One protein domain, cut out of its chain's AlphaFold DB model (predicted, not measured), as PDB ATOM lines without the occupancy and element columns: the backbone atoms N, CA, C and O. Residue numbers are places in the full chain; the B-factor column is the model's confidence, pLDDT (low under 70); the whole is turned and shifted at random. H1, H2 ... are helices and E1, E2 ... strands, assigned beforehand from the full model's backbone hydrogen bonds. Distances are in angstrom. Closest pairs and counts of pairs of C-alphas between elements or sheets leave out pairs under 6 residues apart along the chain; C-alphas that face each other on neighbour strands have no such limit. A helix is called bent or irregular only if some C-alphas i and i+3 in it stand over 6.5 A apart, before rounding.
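What this domain is: This is residues 165 to 293 of the 349 residues of an uncharacterized protein of Tessaracoccus rhinocerotis (UniProt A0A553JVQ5). One antiparallel sheet of seven strands folds back on itself into two leaves, E4 E3 E2 and E7 E6 E5, with the bent strand E1 as the hinge; two short helices, H2 and H3, pack on it over E6 and E5. H1 sticks out far from this body as a long arm, reached by the long strands E5 and E6. The printed part has 129 residues, along the chain E1 E2 E3 E4 E5 H1 E6 E7 H2 H3, in the mixed class of helices and strands; the sheet's order is E4 - E3 - E2 - E1 - E7 - E6 - E5. The whole is loose, with a radius of gyration of the C-alphas of 20.3 A, and spans 68 by 32 by 18 A, the arm making the length.

How they stand to each other: E1, residues 165 to 174, bends by 80 degrees at residue 169. It forms a hairpin with E2, residues 182 to 188, where N 168 and O 184 are 2.8 A apart, within hydrogen-bond range. E2 forms a hairpin with E3, residues 192 to 197 (N 187 to O 194, 2.8 A), and E3 one with E4, residues 202 to 205 (N 195 to O 202, 2.8 A). E1 to E4 are a meander, each strand the antiparallel neighbour of the one before. E5, residues 209 to 221, is antiparallel to E6, residues 253 to 263, with N 215 and O 258 2.8 A apart. Between them in the chain is H1, residues 233 to 250, not on the sheet and apart from E1 and E7, for instance. E6 forms a hairpin with E7, residues 267 to 272 (N 270 to O 259, 2.8 A), and E7 is antiparallel to E1 (N 171 to O 269, 2.8 A). In this folded sheet, twisted, E4 E3 E2 face E7 E6 E5 with 21 pairs of C-alphas within 11 A. H2, residues 277 to 283, is on the sheet over E6 at a height of 7.9 A, slantwise at 49 degrees to E6 on the local plane; its Pro 277 and Ser 214 of E5 have their C-alphas 5.3 A apart, the closest of the two elements. H3, residues 285 to 292, is on the same face, over E5. Every O i to N i+4 pair is within hydrogen-bond range in H1, H2 and H3.

Where its parts are: E1 begins at C-alpha 165 (384.202, 301.928, 401.653) and is 22.0 A long. E5 is 32.9 A, E6 31.2 A and H1 25.2 A long; H1 begins at C-alpha 233 (420.077, 293.478, 436.026). H3 ends at C-alpha 292 (366.265, 290.980, 405.804).

The domain as a whole: The C-alphas farthest apart, of Ala 207 and Gly 232, are 67.9 A apart. The printed part has no cut. The link from E5 to H1, 11 residues, is long. Mean pLDDT of the printed part is 81.8; 27 residues are under 70, among them 220 to 231 and 244 to 255.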
ATOM      1  N   VAL A 165     383.108 302.338 402.546       80.00
ATOM      2  CA  VAL A 165     384.202 301.928 401.653       80.00
ATOM      3  C   VAL A 165     385.217 301.061 402.393       80.00
ATOM      4  O   VAL A 165     385.700 301.432 403.460       80.00
ATOM      5  N   TYR A 166     385.591 299.935 401.785       87.69
ATOM      6  CA  TYR A 166     386.593 299.003 402.295       87.69
ATOM      7  C   TYR A 166     387.743 298.816 401.311       87.69
ATOM      8  O   TYR A 166     387.519 298.628 400.116       87.69
ATOM      9  N   ALA A 167     388.973 298.792 401.824       84.25
ATOM     10  CA  ALA A 167     390.137 298.307 401.089       84.25
ATOM     11  C   ALA A 167     390.237 296.784 401.240       84.25
ATOM     12  O   ALA A 167     390.144 296.264 402.357       84.25
ATOM     13  N   ALA A 168     390.419 296.073 400.130       92.12
ATOM     14  CA  ALA A 168     390.335 294.623 400.106       92.12
ATOM     15  C   ALA A 168     391.244 293.965 399.053       92.12
ATOM     16  O   ALA A 168     391.767 294.625 398.160       92.12
ATOM     17  N   HIS A 169     391.397 292.645 399.133       93.50
ATOM     18  CA  HIS A 169     391.886 291.781 398.056       93.50
ATOM     19  C   HIS A 169     390.768 290.848 397.616       93.50
ATOM     20  O   HIS A 169     390.129 290.212 398.449       93.50
ATOM     21  N   HIS A 170     390.531 290.739 396.314       95.31
ATOM     22  CA  HIS A 170     389.595 289.766 395.771       95.31
ATOM     23  C   HIS A 170     390.204 288.362 395.834       95.31
ATOM     24  O   HIS A 170     391.215 288.105 395.193       95.31
ATOM     25  N   PHE A 171     389.599 287.440 396.579       94.69
ATOM     26  CA  PHE A 171     390.054 286.048 396.650       94.69
ATOM     27  C   PHE A 171     389.454 285.163 395.564       94.69
ATOM     28  O   PHE A 171     390.078 284.184 395.161       94.69
ATOM     29  N   GLY A 172     388.269 285.504 395.064       93.38
ATOM     30  CA  GLY A 172     387.617 284.743 394.010       93.38
ATOM     31  C   GLY A 172     386.107 284.697 394.165       93.38
ATOM     32  O   GLY A 172     385.516 285.367 395.011       93.38
ATOM     33  N   GLY A 173     385.491 283.875 393.326       94.94
ATOM     34  CA  GLY A 173     384.049 283.779 393.183       94.94
ATOM     35  C   GLY A 173     383.673 283.425 391.746       94.94
ATOM     36  O   GLY A 173     384.528 282.981 390.977       94.94
ATOM     37  N   TYR A 174     382.410 283.611 391.376       97.31
ATOM     38  CA  TYR A 174     381.921 283.383 390.013       97.31
ATOM     39  C   TYR A 174     381.151 284.604 389.507       97.31
ATOM     40  O   TYR A 174     380.664 285.405 390.295       97.31
ATOM     41  N   GLY A 175     381.053 284.782 388.187       94.88
ATOM     42  CA  GLY A 175     380.284 285.891 387.595       94.88
ATOM     43  C   GLY A 175     380.881 287.292 387.814       94.88
ATOM     44  O   GLY A 175     380.266 288.291 387.448       94.88
ATOM     45  N   THR A 176     382.085 287.379 388.381       94.94
ATOM     46  CA  THR A 176     382.857 288.617 388.539       94.94
ATOM     47  C   THR A 176     383.989 288.674 387.504       94.94
ATOM     48  O   THR A 176     384.646 287.657 387.274       94.94
ATOM     49  N   PRO A 177     384.250 289.837 386.876       91.44
ATOM     50  CA  PRO A 177     385.379 290.020 385.963       91.44
ATOM     51  C   PRO A 177     386.716 290.221 386.699       91.44
ATOM     52  O   PRO A 177     387.761 290.320 386.060       91.44
ATOM     53  N   ILE A 178     386.704 290.321 388.034       91.38
ATOM     54  CA  ILE A 178     387.899 290.610 388.830       91.38
ATOM     55  C   ILE A 178     388.733 289.325 388.976       91.38
ATOM     56  O   ILE A 178     388.222 288.336 389.508       91.38
ATOM     57  N   PRO A 179     390.017 289.306 388.573       93.69
ATOM     58  CA  PRO A 179     390.876 288.149 388.797       93.69
ATOM     59  C   PRO A 179     391.087 287.868 390.298       93.69
ATOM     60  O   PRO A 179     391.033 288.794 391.117       93.69
ATOM     61  N   PRO A 180     391.336 286.613 390.704       93.56
ATOM     62  CA  PRO A 180     391.798 286.307 392.056       93.56
ATOM     63  C   PRO A 180     393.098 287.050 392.401       93.56
ATOM     64  O   PRO A 180     393.873 287.404 391.516       93.56
ATOM     65  N   ASP A 181     393.316 287.276 393.693       90.19
ATOM     66  CA  ASP A 181     394.450 288.002 394.280       90.19
ATOM     67  C   ASP A 181     394.639 289.440 393.760       90.19
ATOM     68  O   ASP A 181     395.738 289.991 393.716       90.19
ATOM     69  N   THR A 182     393.542 290.080 393.351       87.62
ATOM     70  CA  THR A 182     393.580 291.460 392.853       87.62
ATOM     71  C   THR A 182     393.196 292.444 393.963       87.62
ATOM     72  O   THR A 182     392.108 292.304 394.533       87.62
ATOM     73  N   PRO A 183     394.023 293.468 394.255       86.75
ATOM     74  CA  PRO A 183     393.638 294.563 395.139       86.75
ATOM     75  C   PRO A 183     392.374 295.263 394.636       86.75
ATOM     76  O   PRO A 183     392.236 295.552 393.442       86.75
ATOM     77  N   ALA A 184     391.459 295.554 395.552       87.62
ATOM     78  CA  ALA A 184     390.169 296.144 395.246       87.62
ATOM     79  C   ALA A 184     389.704 297.128 396.327       87.62
ATOM     80  O   ALA A 184     390.101 297.057 397.490       87.62
ATOM     81  N   GLN A 185     388.813 298.037 395.939       85.19
ATOM     82  CA  GLN A 185     388.022 298.850 396.859       85.19
ATOM     83  C   GLN A 185     386.552 298.493 396.702       85.19
ATOM     84  O   GLN A 185     386.050 298.452 395.583       85.19
ATOM     85  N   ILE A 186     385.871 298.237 397.812       88.44
ATOM     86  CA  ILE A 186     384.457 297.860 397.840       88.44
ATOM     87  C   ILE A 186     383.687 299.023 398.440       88.44
ATOM     88  O   ILE A 186     383.943 299.392 399.580       88.44
ATOM     89  N   ALA A 187     382.740 299.579 397.697       85.00
ATOM     90  CA  ALA A 187     381.858 300.638 398.152       85.00
ATOM     91  C   ALA A 187     380.406 300.147 398.187       85.00
ATOM     92  O   ALA A 187     379.892 299.605 397.204       85.00
ATOM     93  N   PHE A 188     379.739 300.379 399.315       83.69
ATOM     94  CA  PHE A 188     378.313 300.143 399.506       83.69
ATOM     95  C   PHE A 188     377.556 301.462 399.472       83.69
ATOM     96  O   PHE A 188     377.969 302.443 400.085       83.69
ATOM     97  N   SER A 189     376.424 301.476 398.776       79.19
ATOM     98  CA  SER A 189     375.497 302.606 398.732       79.19
ATOM     99  C   SER A 189     374.053 302.106 398.716       79.19
ATOM    100  O   SER A 189     373.803 300.916 398.524       79.19
ATOM    101  N   SER A 190     373.085 303.018 398.832       70.56
ATOM    102  CA  SER A 190     371.666 302.682 398.651       70.56
ATOM    103  C   SER A 190     371.325 302.195 397.235       70.56
ATOM    104  O   SER A 190     370.314 301.523 397.051       70.56
ATOM    105  N   GLY A 191     372.151 302.515 396.230       70.62
ATOM    106  CA  GLY A 191     371.947 302.091 394.841       70.62
ATOM    107  C   GLY A 191     372.541 300.719 394.515       70.62
ATOM    108  O   GLY A 191     372.083 300.048 393.588       70.62
ATOM    109  N   GLY A 192     373.544 300.275 395.272       81.19
ATOM    110  CA  GLY A 192     374.236 299.026 394.987       81.19
ATOM    111  C   GLY A 192     375.644 298.940 395.536       81.19
ATOM    112  O   GLY A 192     376.083 299.766 396.343       81.19
ATOM    113  N   VAL A 193     376.327 297.903 395.063       87.56
ATOM    114  CA  VAL A 193     377.706 297.588 395.401       87.56
ATOM    115  C   VAL A 193     378.596 297.895 394.209       87.56
ATOM    116  O   VAL A 193     378.320 297.480 393.080       87.56
ATOM    117  N   CYS A 194     379.675 298.619 394.475       86.44
ATOM    118  CA  CYS A 194     380.720 298.913 393.513       86.44
ATOM    119  C   CYS A 194     382.027 298.310 394.006       86.44
ATOM    120  O   CYS A 194     382.442 298.570 395.132       86.44
ATOM    121  N   VAL A 195     382.682 297.523 393.162       86.81
ATOM    122  CA  VAL A 195     384.032 297.040 393.411       86.81
ATOM    123  C   VAL A 195     384.949 297.592 392.334       86.81
ATOM    124  O   VAL A 195     384.798 297.287 391.150       86.81
ATOM    125  N   LEU A 196     385.904 298.413 392.750       76.25
ATOM    126  CA  LEU A 196     386.921 298.992 391.886       76.25
ATOM    127  C   LEU A 196     388.191 298.157 391.992       76.25
ATOM    128  O   LEU A 196     388.750 298.010 393.076       76.25
ATOM    129  N   SER A 197     388.643 297.624 390.862       84.25
ATOM    130  CA  SER A 197     389.912 296.908 390.728       84.25
ATOM    131  C   SER A 197     390.716 297.493 389.565       84.25
ATOM    132  O   SER A 197     390.191 298.267 388.765       84.25
ATOM    133  N   HIS A 198     391.990 297.114 389.440       73.38
ATOM    134  CA  HIS A 198     392.808 297.508 388.285       73.38
ATOM    135  C   HIS A 198     392.392 296.835 386.967       73.38
ATOM    136  O   HIS A 198     392.798 297.315 385.909       73.38
ATOM    137  N   ALA A 199     391.633 295.736 387.024       73.56
ATOM    138  CA  ALA A 199     391.181 295.014 385.841       73.56
ATOM    139  C   ALA A 199     389.930 295.681 385.257       73.56
ATOM    140  O   ALA A 199     390.012 296.390 384.257       73.56
ATOM    141  N   GLU A 200     388.787 295.501 385.919       71.81
ATOM    142  CA  GLU A 200     387.500 296.071 385.523       71.81
ATOM    143  C   GLU A 200     386.651 296.403 386.763       71.81
ATOM    144  O   GLU A 200     386.793 295.744 387.804       71.81
ATOM    145  N   PRO A 201     385.776 297.426 386.686       76.88
ATOM    146  CA  PRO A 201     384.819 297.707 387.743       76.88
ATOM    147  C   PRO A 201     383.719 296.639 387.758       76.88
ATOM    148  O   PRO A 201     383.109 296.333 386.734       76.88
ATOM    149  N   PHE A 202     383.417 296.112 388.939       84.31
ATOM    150  CA  PHE A 202     382.296 295.206 389.159       84.31
ATOM    151  C   PHE A 202     381.187 295.960 389.892       84.31
ATOM    152  O   PHE A 202     381.292 296.278 391.075       84.31
ATOM    153  N   LEU A 203     380.133 296.294 389.148       83.50
ATOM    154  CA  LEU A 203     378.979 297.052 389.627       83.50
ATOM    155  C   LEU A 203     377.763 296.131 389.688       83.50
ATOM    156  O   LEU A 203     377.459 295.443 388.706       83.50
ATOM    157  N   ARG A 204     377.046 296.137 390.813       87.69
ATOM    158  CA  ARG A 204     375.792 295.393 390.967       87.69
ATOM    159  C   ARG A 204     374.738 296.206 391.725       87.69
ATOM    160  O   ARG A 204     375.069 296.799 392.754       87.69
ATOM    161  N   PRO A 205     373.476 296.243 391.249       80.88
ATOM    162  CA  PRO A 205     372.378 296.863 391.981       80.88
ATOM    163  C   PRO A 205     372.182 296.215 393.348       80.88
ATOM    164  O   PRO A 205     372.334 295.002 393.493       80.88
ATOM    165  N   LEU A 206     371.730 297.001 394.326       84.00
ATOM    166  CA  LEU A 206     371.408 296.460 395.648       84.00
ATOM    167  C   LEU A 206     370.271 295.430 395.582       84.00
ATOM    168  O   LEU A 206     370.292 294.450 396.311       84.00
ATOM    169  N   ALA A 207     369.323 295.612 394.657       84.44
ATOM    170  CA  ALA A 207     368.215 294.682 394.435       84.44
ATOM    171  C   ALA A 207     368.660 293.272 394.005       84.44
ATOM    172  O   ALA A 207     367.898 292.331 394.177       84.44
ATOM    173  N   GLN A 208     369.871 293.131 393.454       89.38
ATOM    174  CA  GLN A 208     370.440 291.832 393.087       89.38
ATOM    175  C   GLN A 208     371.268 291.218 394.218       89.38
ATOM    176  O   GLN A 208     371.706 290.084 394.079       89.38
ATOM    177  N   LEU A 209     371.551 291.949 395.303       94.25
ATOM    178  CA  LEU A 209     372.357 291.453 396.417       94.25
ATOM    179  C   LEU A 209     371.503 290.505 397.271       94.25
ATOM    180  O   LEU A 209     370.716 290.940 398.100       94.25
ATOM    181  N   GLN A 210     371.681 289.199 397.084       94.38
ATOM    182  CA  GLN A 210     370.968 288.156 397.827       94.38
ATOM    183  C   GLN A 210     371.490 287.984 399.253       94.38
ATOM    184  O   GLN A 210     370.778 287.519 400.140       94.38
ATOM    185  N   GLY A 211     372.768 288.287 399.476       92.19
ATOM    186  CA  GLY A 211     373.386 288.053 400.767       92.19
ATOM    187  C   GLY A 211     374.735 288.727 400.916       92.19
ATOM    188  O   GLY A 211     375.509 288.863 399.968       92.19
ATOM    189  N   LEU A 212     375.010 289.110 402.156       95.31
ATOM    190  CA  LEU A 212     376.287 289.640 402.591       95.31
ATOM    191  C   LEU A 212     376.709 288.891 403.848       95.31
ATOM    192  O   LEU A 212     375.953 288.818 404.818       95.31
ATOM    193  N   GLN A 213     377.912 288.331 403.825       95.38
ATOM    194  CA  GLN A 213     378.477 287.608 404.954       95.38
ATOM    195  C   GLN A 213     379.867 288.160 405.254       95.38
ATOM    196  O   GLN A 213     380.752 288.099 404.404       95.38
ATOM    197  N   SER A 214     380.064 288.677 406.467       95.00
ATOM    198  CA  SER A 214     381.395 288.937 407.012       95.00
ATOM    199  C   SER A 214     381.822 287.783 407.924       95.00
ATOM    200  O   SER A 214     381.002 287.185 408.623       95.00
ATOM    201  N   GLY A 215     383.105 287.439 407.897       91.81
ATOM    202  CA  GLY A 215     383.703 286.375 408.702       91.81
ATOM    203  C   GLY A 215     385.203 286.591 408.896       91.81
ATOM    204  O   GLY A 215     385.723 287.649 408.554       91.81
ATOM    205  N   GLY A 216     385.890 285.586 409.437       88.69
ATOM    206  CA  GLY A 216     387.318 285.647 409.772       88.69
ATOM    207  C   GLY A 216     387.568 285.835 411.271       88.69
ATOM    208  O   GLY A 216     386.642 286.120 412.036       88.69
ATOM    209  N   MET A 217     388.811 285.621 411.705       82.88
ATOM    210  CA  MET A 217     389.186 285.705 413.124       82.88
ATOM    211  C   MET A 217     389.284 287.150 413.646       82.88
ATOM    212  O   MET A 217     389.351 287.365 414.855       82.88
ATOM    213  N   GLY A 218     389.238 288.146 412.757       82.00
ATOM    214  CA  GLY A 218     389.360 289.560 413.094       82.00
ATOM    215  C   GLY A 218     390.811 289.998 413.269       82.00
ATOM    216  O   GLY A 218     391.685 289.592 412.506       82.00
ATOM    217  N   GLU A 219     391.060 290.883 414.235       75.06
ATOM    218  CA  GLU A 219     392.412 291.363 414.529       75.06
ATOM    219  C   GLU A 219     393.208 290.246 415.213       75.06
ATOM    220  O   GLU A 219     393.087 290.031 416.420       75.06
ATOM    221  N   MET A 220     394.031 289.531 414.447       69.56
ATOM    222  CA  MET A 220     395.017 288.626 415.019       69.56
ATOM    223  C   MET A 220     396.306 289.399 415.268       69.56
ATOM    224  O   MET A 220     397.006 289.813 414.342       69.56
ATOM    225  N   ARG A 221     396.630 289.584 416.549       67.62
ATOM    226  CA  ARG A 221     397.964 290.014 416.967       67.62
ATOM    227  C   ARG A 221     398.826 288.778 417.125       67.62
ATOM    228  O   ARG A 221     398.775 288.101 418.147       67.62
ATOM    229  N   SER A 222     399.597 288.463 416.093       65.19
ATOM    230  CA  SER A 222     400.728 287.563 416.256       65.19
ATOM    231  C   SER A 222     401.845 288.352 416.930       65.19
ATOM    232  O   SER A 222     402.604 289.060 416.268       65.19
ATOM    233  N   ASP A 223     401.929 288.262 418.254       63.31
ATOM    234  CA  ASP A 223     403.146 288.662 418.943       63.31
ATOM    235  C   ASP A 223     404.230 287.668 418.528       63.31
ATOM    236  O   ASP A 223     404.113 286.468 418.780       63.31
ATOM    237  N   ALA A 224     405.305 288.146 417.902       64.75
ATOM    238  CA  ALA A 224     406.441 287.294 417.539       64.75
ATOM    239  C   ALA A 224     407.150 286.689 418.772       64.75
ATOM    240  O   ALA A 224     408.079 285.896 418.629       64.75
ATOM    241  N   GLY A 225     406.702 287.042 419.983       65.38
ATOM    242  CA  GLY A 225     407.082 286.374 421.218       65.38
ATOM    243  C   GLY A 225     408.540 286.607 421.592       65.38
ATOM    244  O   GLY A 225     409.145 285.747 422.229       65.38
ATOM    245  N   TRP A 226     409.128 287.747 421.210       64.06
ATOM    246  CA  TRP A 226     410.504 288.050 421.586       64.06
ATOM    247  C   TRP A 226     410.569 288.273 423.097       64.06
ATOM    248  O   TRP A 226     410.122 289.299 423.613       64.06
ATOM    249  N   VAL A 227     411.132 287.298 423.812       66.44
ATOM    250  CA  VAL A 227     411.456 287.401 425.237       66.44
ATOM    251  C   VAL A 227     412.914 287.827 425.356       66.44
ATOM    252  O   VAL A 227     413.837 287.060 425.084       66.44
ATOM    253  N   GLY A 228     413.133 289.079 425.751       60.19
ATOM    254  CA  GLY A 228     414.469 289.628 425.963       60.19
ATOM    255  C   GLY A 228     415.071 289.162 427.286       60.19
ATOM    256  O   GLY A 228     414.839 289.785 428.317       60.19
ATOM    257  N   GLY A 229     415.864 288.092 427.264       47.72
ATOM    258  CA  GLY A 229     416.722 287.693 428.382       47.72
ATOM    259  C   GLY A 229     418.128 288.284 428.246       47.72
ATOM    260  O   GLY A 229     418.745 288.175 427.190       47.72
ATOM    261  N   GLY A 230     418.655 288.894 429.311       62.50
ATOM    262  CA  GLY A 230     420.045 289.353 429.384       62.50
ATOM    263  C   GLY A 230     420.674 288.991 430.729       62.50
ATOM    264  O   GLY A 230     419.997 289.010 431.754       62.50
ATOM    265  N   PHE A 231     421.964 288.643 430.739       47.34
ATOM    266  CA  PHE A 231     422.673 288.291 431.971       47.34
ATOM    267  C   PHE A 231     422.880 289.534 432.857       47.34
ATOM    268  O   PHE A 231     423.506 290.512 432.446       47.34
ATOM    269  N   GLY A 232     422.354 289.487 434.085       72.88
ATOM    270  CA  GLY A 232     422.435 290.569 435.073       72.88
ATOM    271  C   GLY A 232     421.366 291.660 434.909       72.88
ATOM    272  O   GLY A 232     420.739 291.795 433.862       72.88
ATOM    273  N   VAL A 233     421.165 292.476 435.952       71.00
ATOM    274  CA  VAL A 233     420.077 293.478 436.026       71.00
ATOM    275  C   VAL A 233     420.158 294.512 434.892       71.00
ATOM    276  O   VAL A 233     419.152 294.853 434.275       71.00
ATOM    277  N   ALA A 234     421.371 294.956 434.551       75.75
ATOM    278  CA  ALA A 234     421.598 295.880 433.439       75.75
ATOM    279  C   ALA A 234     421.410 295.218 432.058       75.75
ATOM    280  O   ALA A 234     421.000 295.883 431.106       75.75
ATOM    281  N   GLY A 235     421.694 293.915 431.942       64.19
ATOM    282  CA  GLY A 235     421.472 293.133 430.725       64.19
ATOM    283  C   GLY A 235     419.990 292.860 430.484       64.19
ATOM    284  O   GLY A 235     419.516 293.024 429.364       64.19
ATOM    285  N   ALA A 236     419.243 292.532 431.539       76.69
ATOM    286  CA  ALA A 236     417.801 292.313 431.485       76.69
ATOM    287  C   ALA A 236     417.040 293.572 431.041       76.69
ATOM    288  O   ALA A 236     416.155 293.482 430.197       76.69
ATOM    289  N   LEU A 237     417.426 294.760 431.528       74.56
ATOM    290  CA  LEU A 237     416.779 296.015 431.128       74.56
ATOM    291  C   LEU A 237     416.996 296.331 429.637       74.56
ATOM    292  O   LEU A 237     416.064 296.723 428.936       74.56
ATOM    293  N   LYS A 238     418.218 296.118 429.133       75.75
ATOM    294  CA  LYS A 238     418.537 296.294 427.707       75.75
ATOM    295  C   LYS A 238     417.837 295.246 426.838       75.75
ATOM    296  O   LYS A 238     417.322 295.592 425.779       75.75
ATOM    297  N   GLY A 239     417.775 294.001 427.311       69.25
ATOM    298  CA  GLY A 239     417.045 292.913 426.661       69.25
ATOM    299  C   GLY A 239     415.550 293.204 426.560       69.25
ATOM    300  O   GLY A 239     414.979 293.057 425.484       69.25
ATOM    301  N   ALA A 240     414.933 293.700 427.634       72.62
ATOM    302  CA  ALA A 240     413.523 294.076 427.653       72.62
ATOM    303  C   ALA A 240     413.216 295.231 426.690       72.62
ATOM    304  O   ALA A 240     412.227 295.182 425.967       72.62
ATOM    305  N   LEU A 241     414.075 296.253 426.630       72.31
ATOM    306  CA  LEU A 241     413.870 297.396 425.736       72.31
ATOM    307  C   LEU A 241     414.013 296.989 424.262       72.31
ATOM    308  O   LEU A 241     413.191 297.373 423.433       72.31
ATOM    309  N   PHE A 242     415.002 296.149 423.948       72.19
ATOM    310  CA  PHE A 242     415.169 295.585 422.609       72.19
ATOM    311  C   PHE A 242     413.992 294.683 422.216       72.19
ATOM    312  O   PHE A 242     413.452 294.831 421.125       72.19
ATOM    313  N   ALA A 243     413.543 293.808 423.117       70.50
ATOM    314  CA  ALA A 243     412.375 292.962 422.899       70.50
ATOM    315  C   ALA A 243     411.097 293.782 422.678       70.50
ATOM    316  O   ALA A 243     410.318 293.449 421.796       70.50
ATOM    317  N   SER A 244     410.904 294.887 423.399       66.38
ATOM    318  CA  SER A 244     409.766 295.792 423.187       66.38
ATOM    319  C   SER A 244     409.795 296.463 421.813       66.38
ATOM    320  O   SER A 244     408.762 296.540 421.158       66.38
ATOM    321  N   VAL A 245     410.969 296.908 421.347       67.69
ATOM    322  CA  VAL A 245     411.121 297.480 419.996       67.69
ATOM    323  C   VAL A 245     410.907 296.411 418.931       67.69
ATOM    324  O   VAL A 245     410.199 296.651 417.961       67.69
ATOM    325  N   MET A 246     411.471 295.218 419.118       65.31
ATOM    326  CA  MET A 246     411.312 294.119 418.169       65.31
ATOM    327  C   MET A 246     409.876 293.617 418.122       65.31
ATOM    328  O   MET A 246     409.370 293.401 417.029       65.31
ATOM    329  N   ASN A 247     409.191 293.492 419.259       64.69
ATOM    330  CA  ASN A 247     407.767 293.172 419.294       64.69
ATOM    331  C   ASN A 247     406.970 294.273 418.590       64.69
ATOM    332  O   ASN A 247     406.230 293.955 417.680       64.69
ATOM    333  N   TRP A 248     407.221 295.556 418.865       66.06
ATOM    334  CA  TRP A 248     406.544 296.656 418.165       66.06
ATOM    335  C   TRP A 248     406.761 296.649 416.639       66.06
ATOM    336  O   TRP A 248     405.823 296.896 415.887       66.06
ATOM    337  N   VAL A 249     407.972 296.325 416.174       59.19
ATOM    338  CA  VAL A 249     408.300 296.209 414.741       59.19
ATOM    339  C   VAL A 249     407.741 294.924 414.115       59.19
ATOM    340  O   VAL A 249     407.462 294.903 412.918       59.19
ATOM    341  N   SER A 250     407.576 293.852 414.895       54.19
ATOM    342  CA  SER A 250     407.120 292.536 414.418       54.19
ATOM    343  C   SER A 250     405.649 292.228 414.687       54.19
ATOM    344  O   SER A 250     405.164 291.212 414.190       54.19
ATOM    345  N   THR A 251     404.913 293.092 415.395       53.19
ATOM    346  CA  THR A 251     403.449 293.038 415.462       53.19
ATOM    347  C   THR A 251     402.889 293.451 414.101       53.19
ATOM    348  O   THR A 251     402.422 294.570 413.894       53.19
ATOM    349  N   ALA A 252     402.948 292.537 413.134       55.56
ATOM    350  CA  ALA A 252     402.129 292.627 411.945       55.56
ATOM    351  C   ALA A 252     400.691 292.346 412.386       55.56
ATOM    352  O   ALA A 252     400.315 291.206 412.657       55.56
ATOM    353  N   THR A 253     399.897 293.405 412.534       55.59
ATOM    354  CA  THR A 253     398.462 293.260 412.758       55.59
ATOM    355  C   THR A 253     397.854 292.682 411.486       55.59
ATOM    356  O   THR A 253     397.604 293.402 410.520       55.59
ATOM    357  N   HIS A 254     397.651 291.369 411.464       63.25
ATOM    358  CA  HIS A 254     396.952 290.709 410.375       63.25
ATOM    359  C   HIS A 254     395.452 290.815 410.647       63.25
ATOM    360  O   HIS A 254     394.925 290.229 411.594       63.25
ATOM    361  N   MET A 255     394.763 291.616 409.832       69.25
ATOM    362  CA  MET A 255     393.305 291.612 409.785       69.25
ATOM    363  C   MET A 255     392.871 290.401 408.967       69.25
ATOM    364  O   MET A 255     392.948 290.410 407.742       69.25
ATOM    365  N   ASP A 256     392.429 289.352 409.655       80.75
ATOM    366  CA  ASP A 256     391.798 288.202 409.021       80.75
ATOM    367  C   ASP A 256     390.291 288.431 409.007       80.75
ATOM    368  O   ASP A 256     389.546 288.031 409.905       80.75
ATOM    369  N   SER A 257     389.854 289.207 408.021       91.94
ATOM    370  CA  SER A 257     388.458 289.563 407.825       91.94
ATOM    371  C   SER A 257     388.091 289.273 406.385       91.94
ATOM    372  O   SER A 257     388.754 289.740 405.464       91.94
ATOM    373  N   VAL A 258     387.044 288.484 406.188       95.12
ATOM    374  CA  VAL A 258     386.564 288.083 404.868       95.12
ATOM    375  C   VAL A 258     385.156 288.618 404.676       95.12
ATOM    376  O   VAL A 258     384.304 288.477 405.551       95.12
ATOM    377  N   LEU A 259     384.902 289.215 403.518       96.44
ATOM    378  CA  LEU A 259     383.605 289.707 403.086       96.44
ATOM    379  C   LEU A 259     383.174 288.953 401.832       96.44
ATOM    380  O   LEU A 259     383.823 289.034 400.792       96.44
ATOM    381  N   ARG A 260     382.060 288.236 401.926       97.56
ATOM    382  CA  ARG A 260     381.441 287.516 400.817       97.56
ATOM    383  C   ARG A 260     380.169 288.230 400.392       97.56
ATOM    384  O   ARG A 260     379.281 288.478 401.211       97.56
ATOM    385  N   LEU A 261     380.093 288.532 399.103       96.94
ATOM    386  CA  LEU A 261     378.969 289.176 398.443       96.94
ATOM    387  C   LEU A 261     378.336 288.183 397.485       96.94
ATOM    388  O   LEU A 261     379.024 287.627 396.630       96.94
ATOM    389  N   ARG A 262     377.032 287.965 397.627       97.44
ATOM    390  CA  ARG A 262     376.269 287.061 396.773       97.44
ATOM    391  C   ARG A 262     375.185 287.837 396.045       97.44
ATOM    392  O   ARG A 262     374.342 288.457 396.689       97.44
ATOM    393  N   PHE A 263     375.205 287.750 394.725       96.31
ATOM    394  CA  PHE A 263     374.222 288.316 393.816       96.31
ATOM    395  C   PHE A 263     373.447 287.212 393.088       96.31
ATOM    396  O   PHE A 263     373.753 286.030 393.244       96.31
ATOM    397  N   ASP A 264     372.453 287.593 392.285       94.56
ATOM    398  CA  ASP A 264     371.693 286.658 391.445       94.56
ATOM    399  C   ASP A 264     372.560 285.930 390.406       94.56
ATOM    400  O   ASP A 264     372.340 284.753 390.126       94.56
ATOM    401  N   ASP A 265     373.541 286.632 389.833       95.62
ATOM    402  CA  ASP A 265     374.372 286.167 388.716       95.62
ATOM    403  C   ASP A 265     375.860 286.023 389.068       95.62
ATOM    404  O   ASP A 265     376.666 285.623 388.225       95.62
ATOM    405  N   ALA A 266     376.241 286.379 390.293       97.25
ATOM    406  CA  ALA A 266     377.633 286.486 390.689       97.25
ATOM    407  C   ALA A 266     377.829 286.250 392.185       97.25
ATOM    408  O   ALA A 266     376.965 286.505 393.017       97.25
ATOM    409  N   GLU A 267     379.033 285.841 392.541       97.69
ATOM    410  CA  GLU A 267     379.504 285.787 393.909       97.69
ATOM    411  C   GLU A 267     380.948 286.268 393.938       97.69
ATOM    412  O   GLU A 267     381.730 285.916 393.060       97.69
ATOM    413  N   ALA A 268     381.305 287.067 394.937       97.19
ATOM    414  CA  ALA A 268     382.655 287.579 395.094       97.19
ATOM    415  C   ALA A 268     383.057 287.574 396.570       97.19
ATOM    416  O   ALA A 268     382.307 288.018 397.441       97.19
ATOM    417  N   THR A 269     384.249 287.058 396.846       97.50
ATOM    418  CA  THR A 269     384.833 286.957 398.184       97.50
ATOM    419  C   THR A 269     386.069 287.833 398.265       97.50
ATOM    420  O   THR A 269     386.922 287.805 397.376       97.50
ATOM    421  N   PHE A 270     386.178 288.593 399.346       96.25
ATOM    422  CA  PHE A 270     387.224 289.579 399.543       96.25
ATOM    423  C   PHE A 270     387.866 289.441 400.920       96.25
ATOM    424  O   PHE A 270     387.148 289.320 401.905       96.25
ATOM    425  N   ALA A 271     389.190 289.523 401.010       94.88
ATOM    426  CA  ALA A 271     389.883 289.781 402.271       94.88
ATOM    427  C   ALA A 271     389.934 291.284 402.532       94.88
ATOM    428  O   ALA A 271     390.461 292.028 401.711       94.88
ATOM    429  N   LEU A 272     389.406 291.740 403.664       93.50
ATOM    430  CA  LEU A 272     389.439 293.138 404.071       93.50
ATOM    431  C   LEU A 272     390.752 293.454 404.782       93.50
ATOM    432  O   LEU A 272     391.153 292.757 405.709       93.50
ATOM    433  N   LEU A 273     391.393 294.546 404.378       86.56
ATOM    434  CA  LEU A 273     392.733 294.896 404.855       86.56
ATOM    435  C   LEU A 273     392.724 295.700 406.157       86.56
ATOM    436  O   LEU A 273     393.695 295.684 406.906       86.56
ATOM    437  N   THR A 274     391.646 296.441 406.419       84.56
ATOM    438  CA  THR A 274     391.622 297.473 407.469       84.56
ATOM    439  C   THR A 274     390.465 297.330 408.451       84.56
ATOM    440  O   THR A 274     390.356 298.122 409.388       84.56
ATOM    441  N   THR A 275     389.568 296.361 408.258       86.69
ATOM    442  CA  THR A 275     388.318 296.289 409.026       86.69
ATOM    443  C   THR A 275     387.977 294.860 409.420       86.69
ATOM    444  O   THR A 275     387.730 294.011 408.568       86.69
ATOM    445  N   GLY A 276     387.911 294.608 410.730       89.75
ATOM    446  CA  GLY A 276     387.467 293.330 411.288       89.75
ATOM    447  C   GLY A 276     385.962 293.071 411.094       89.75
ATOM    448  O   GLY A 276     385.180 294.019 410.965       89.75
ATOM    449  N   PRO A 277     385.517 291.803 411.145       91.44
ATOM    450  CA  PRO A 277     384.161 291.403 410.759       91.44
ATOM    451  C   PRO A 277     383.065 292.015 411.639       91.44
ATOM    452  O   PRO A 277     381.994 292.357 411.138       91.44
ATOM    453  N   GLY A 278     383.339 292.209 412.936       88.88
ATOM    454  CA  GLY A 278     382.399 292.850 413.860       88.88
ATOM    455  C   GLY A 278     382.106 294.305 413.487       88.88
ATOM    456  O   GLY A 278     380.953 294.729 413.510       88.88
ATOM    457  N   ARG A 279     383.133 295.055 413.066       90.31
ATOM    458  CA  ARG A 279     382.975 296.446 412.628       90.31
ATOM    459  C   ARG A 279     382.228 296.535 411.298       90.31
ATOM    460  O   ARG A 279     381.328 297.356 411.189       90.31
ATOM    461  N   VAL A 280     382.512 295.630 410.357       91.50
ATOM    462  CA  VAL A 280     381.742 295.505 409.105       91.50
ATOM    463  C   VAL A 280     380.261 295.260 409.392       91.50
ATOM    464  O   VAL A 280     379.404 295.887 408.783       91.50
ATOM    465  N   GLY A 281     379.938 294.387 410.351       91.31
ATOM    466  CA  GLY A 281     378.547 294.115 410.728       91.31
ATOM    467  C   GLY A 281     377.817 295.340 411.291       91.31
ATOM    468  O   GLY A 281     376.637 295.531 411.001       91.31
ATOM    469  N   ILE A 282     378.512 296.184 412.061       90.56
ATOM    470  CA  ILE A 282     377.963 297.441 412.595       90.56
ATOM    471  C   ILE A 282     377.777 298.460 411.469       90.56
ATOM    472  O   ILE A 282     376.687 299.014 411.314       90.56
ATOM    473  N   GLU A 283     378.817 298.684 410.667       88.50
ATOM    474  CA  GLU A 283     378.807 299.656 409.573       88.50
ATOM    475  C   GLU A 283     377.819 299.274 408.472       88.50
ATOM    476  O   GLU A 283     377.212 300.150 407.883       88.50
ATOM    477  N   LEU A 284     377.582 297.988 408.220       90.62
ATOM    478  CA  LEU A 284     376.600 297.533 407.233       90.62
ATOM    479  C   LEU A 284     375.261 297.134 407.865       90.62
ATOM    480  O   LEU A 284     374.438 296.507 407.203       90.62
ATOM    481  N   SER A 285     375.008 297.476 409.131       89.69
ATOM    482  CA  SER A 285     373.798 297.044 409.844       89.69
ATOM    483  C   SER A 285     372.500 297.512 409.176       89.69
ATOM    484  O   SER A 285     371.560 296.722 409.072       89.69
ATOM    485  N   ALA A 286     372.452 298.745 408.659       84.69
ATOM    486  CA  ALA A 286     371.282 299.250 407.938       84.69
ATOM    487  C   ALA A 286     371.070 298.499 406.615       84.69
ATOM    488  O   ALA A 286     369.954 298.074 406.321       84.69
ATOM    489  N   LEU A 287     372.151 298.251 405.866       85.94
ATOM    490  CA  LEU A 287     372.124 297.452 404.641       85.94
ATOM    491  C   LEU A 287     371.613 296.031 404.912       85.94
ATOM    492  O   LEU A 287     370.712 295.543 404.237       85.94
ATOM    493  N   LEU A 288     372.153 295.384 405.946       88.88
ATOM    494  CA  LEU A 288     371.751 294.049 406.382       88.88
ATOM    495  C   LEU A 288     370.284 294.010 406.830       88.88
ATOM    496  O   LEU A 288     369.601 293.020 406.574       88.88
ATOM    497  N   ALA A 289     369.783 295.066 407.473       85.75
ATOM    498  CA  ALA A 289     368.372 295.180 407.828       85.75
ATOM    499  C   ALA A 289     367.482 295.276 406.579       85.75
ATOM    500  O   ALA A 289     366.463 294.590 406.514       85.75
ATOM    501  N   THR A 290     367.888 296.043 405.560       83.06
ATOM    502  CA  THR A 290     367.176 296.119 404.273       83.06
ATOM    503  C   THR A 290     367.121 294.764 403.572       83.06
ATOM    504  O   THR A 290     366.054 294.373 403.107       83.06
ATOM    505  N   LEU A 291     368.230 294.016 403.560       84.62
ATOM    506  CA  LEU A 291     368.287 292.673 402.968       84.62
ATOM    507  C   LEU A 291     367.401 291.651 403.701       84.62
ATOM    508  O   LEU A 291     366.914 290.707 403.091       84.62
ATOM    509  N   ARG A 292     367.175 291.828 405.009       82.50
ATOM    510  CA  ARG A 292     366.265 290.980 405.804       82.50
ATOM    511  C   ARG A 292     364.793 291.383 405.660       82.50
ATOM    512  O   ARG A 292     363.912 290.562 405.895       82.50
ATOM    513  N   GLY A 293     364.533 292.647 405.333       66.31
ATOM    514  CA  GLY A 293     363.223 293.296 405.420       66.31
ATOM    515  C   GLY A 293     362.356 293.242 404.162       66.31
ATOM    516  O   GLY A 293     361.366 293.962 404.104       66.31
TER     517      GLY A 293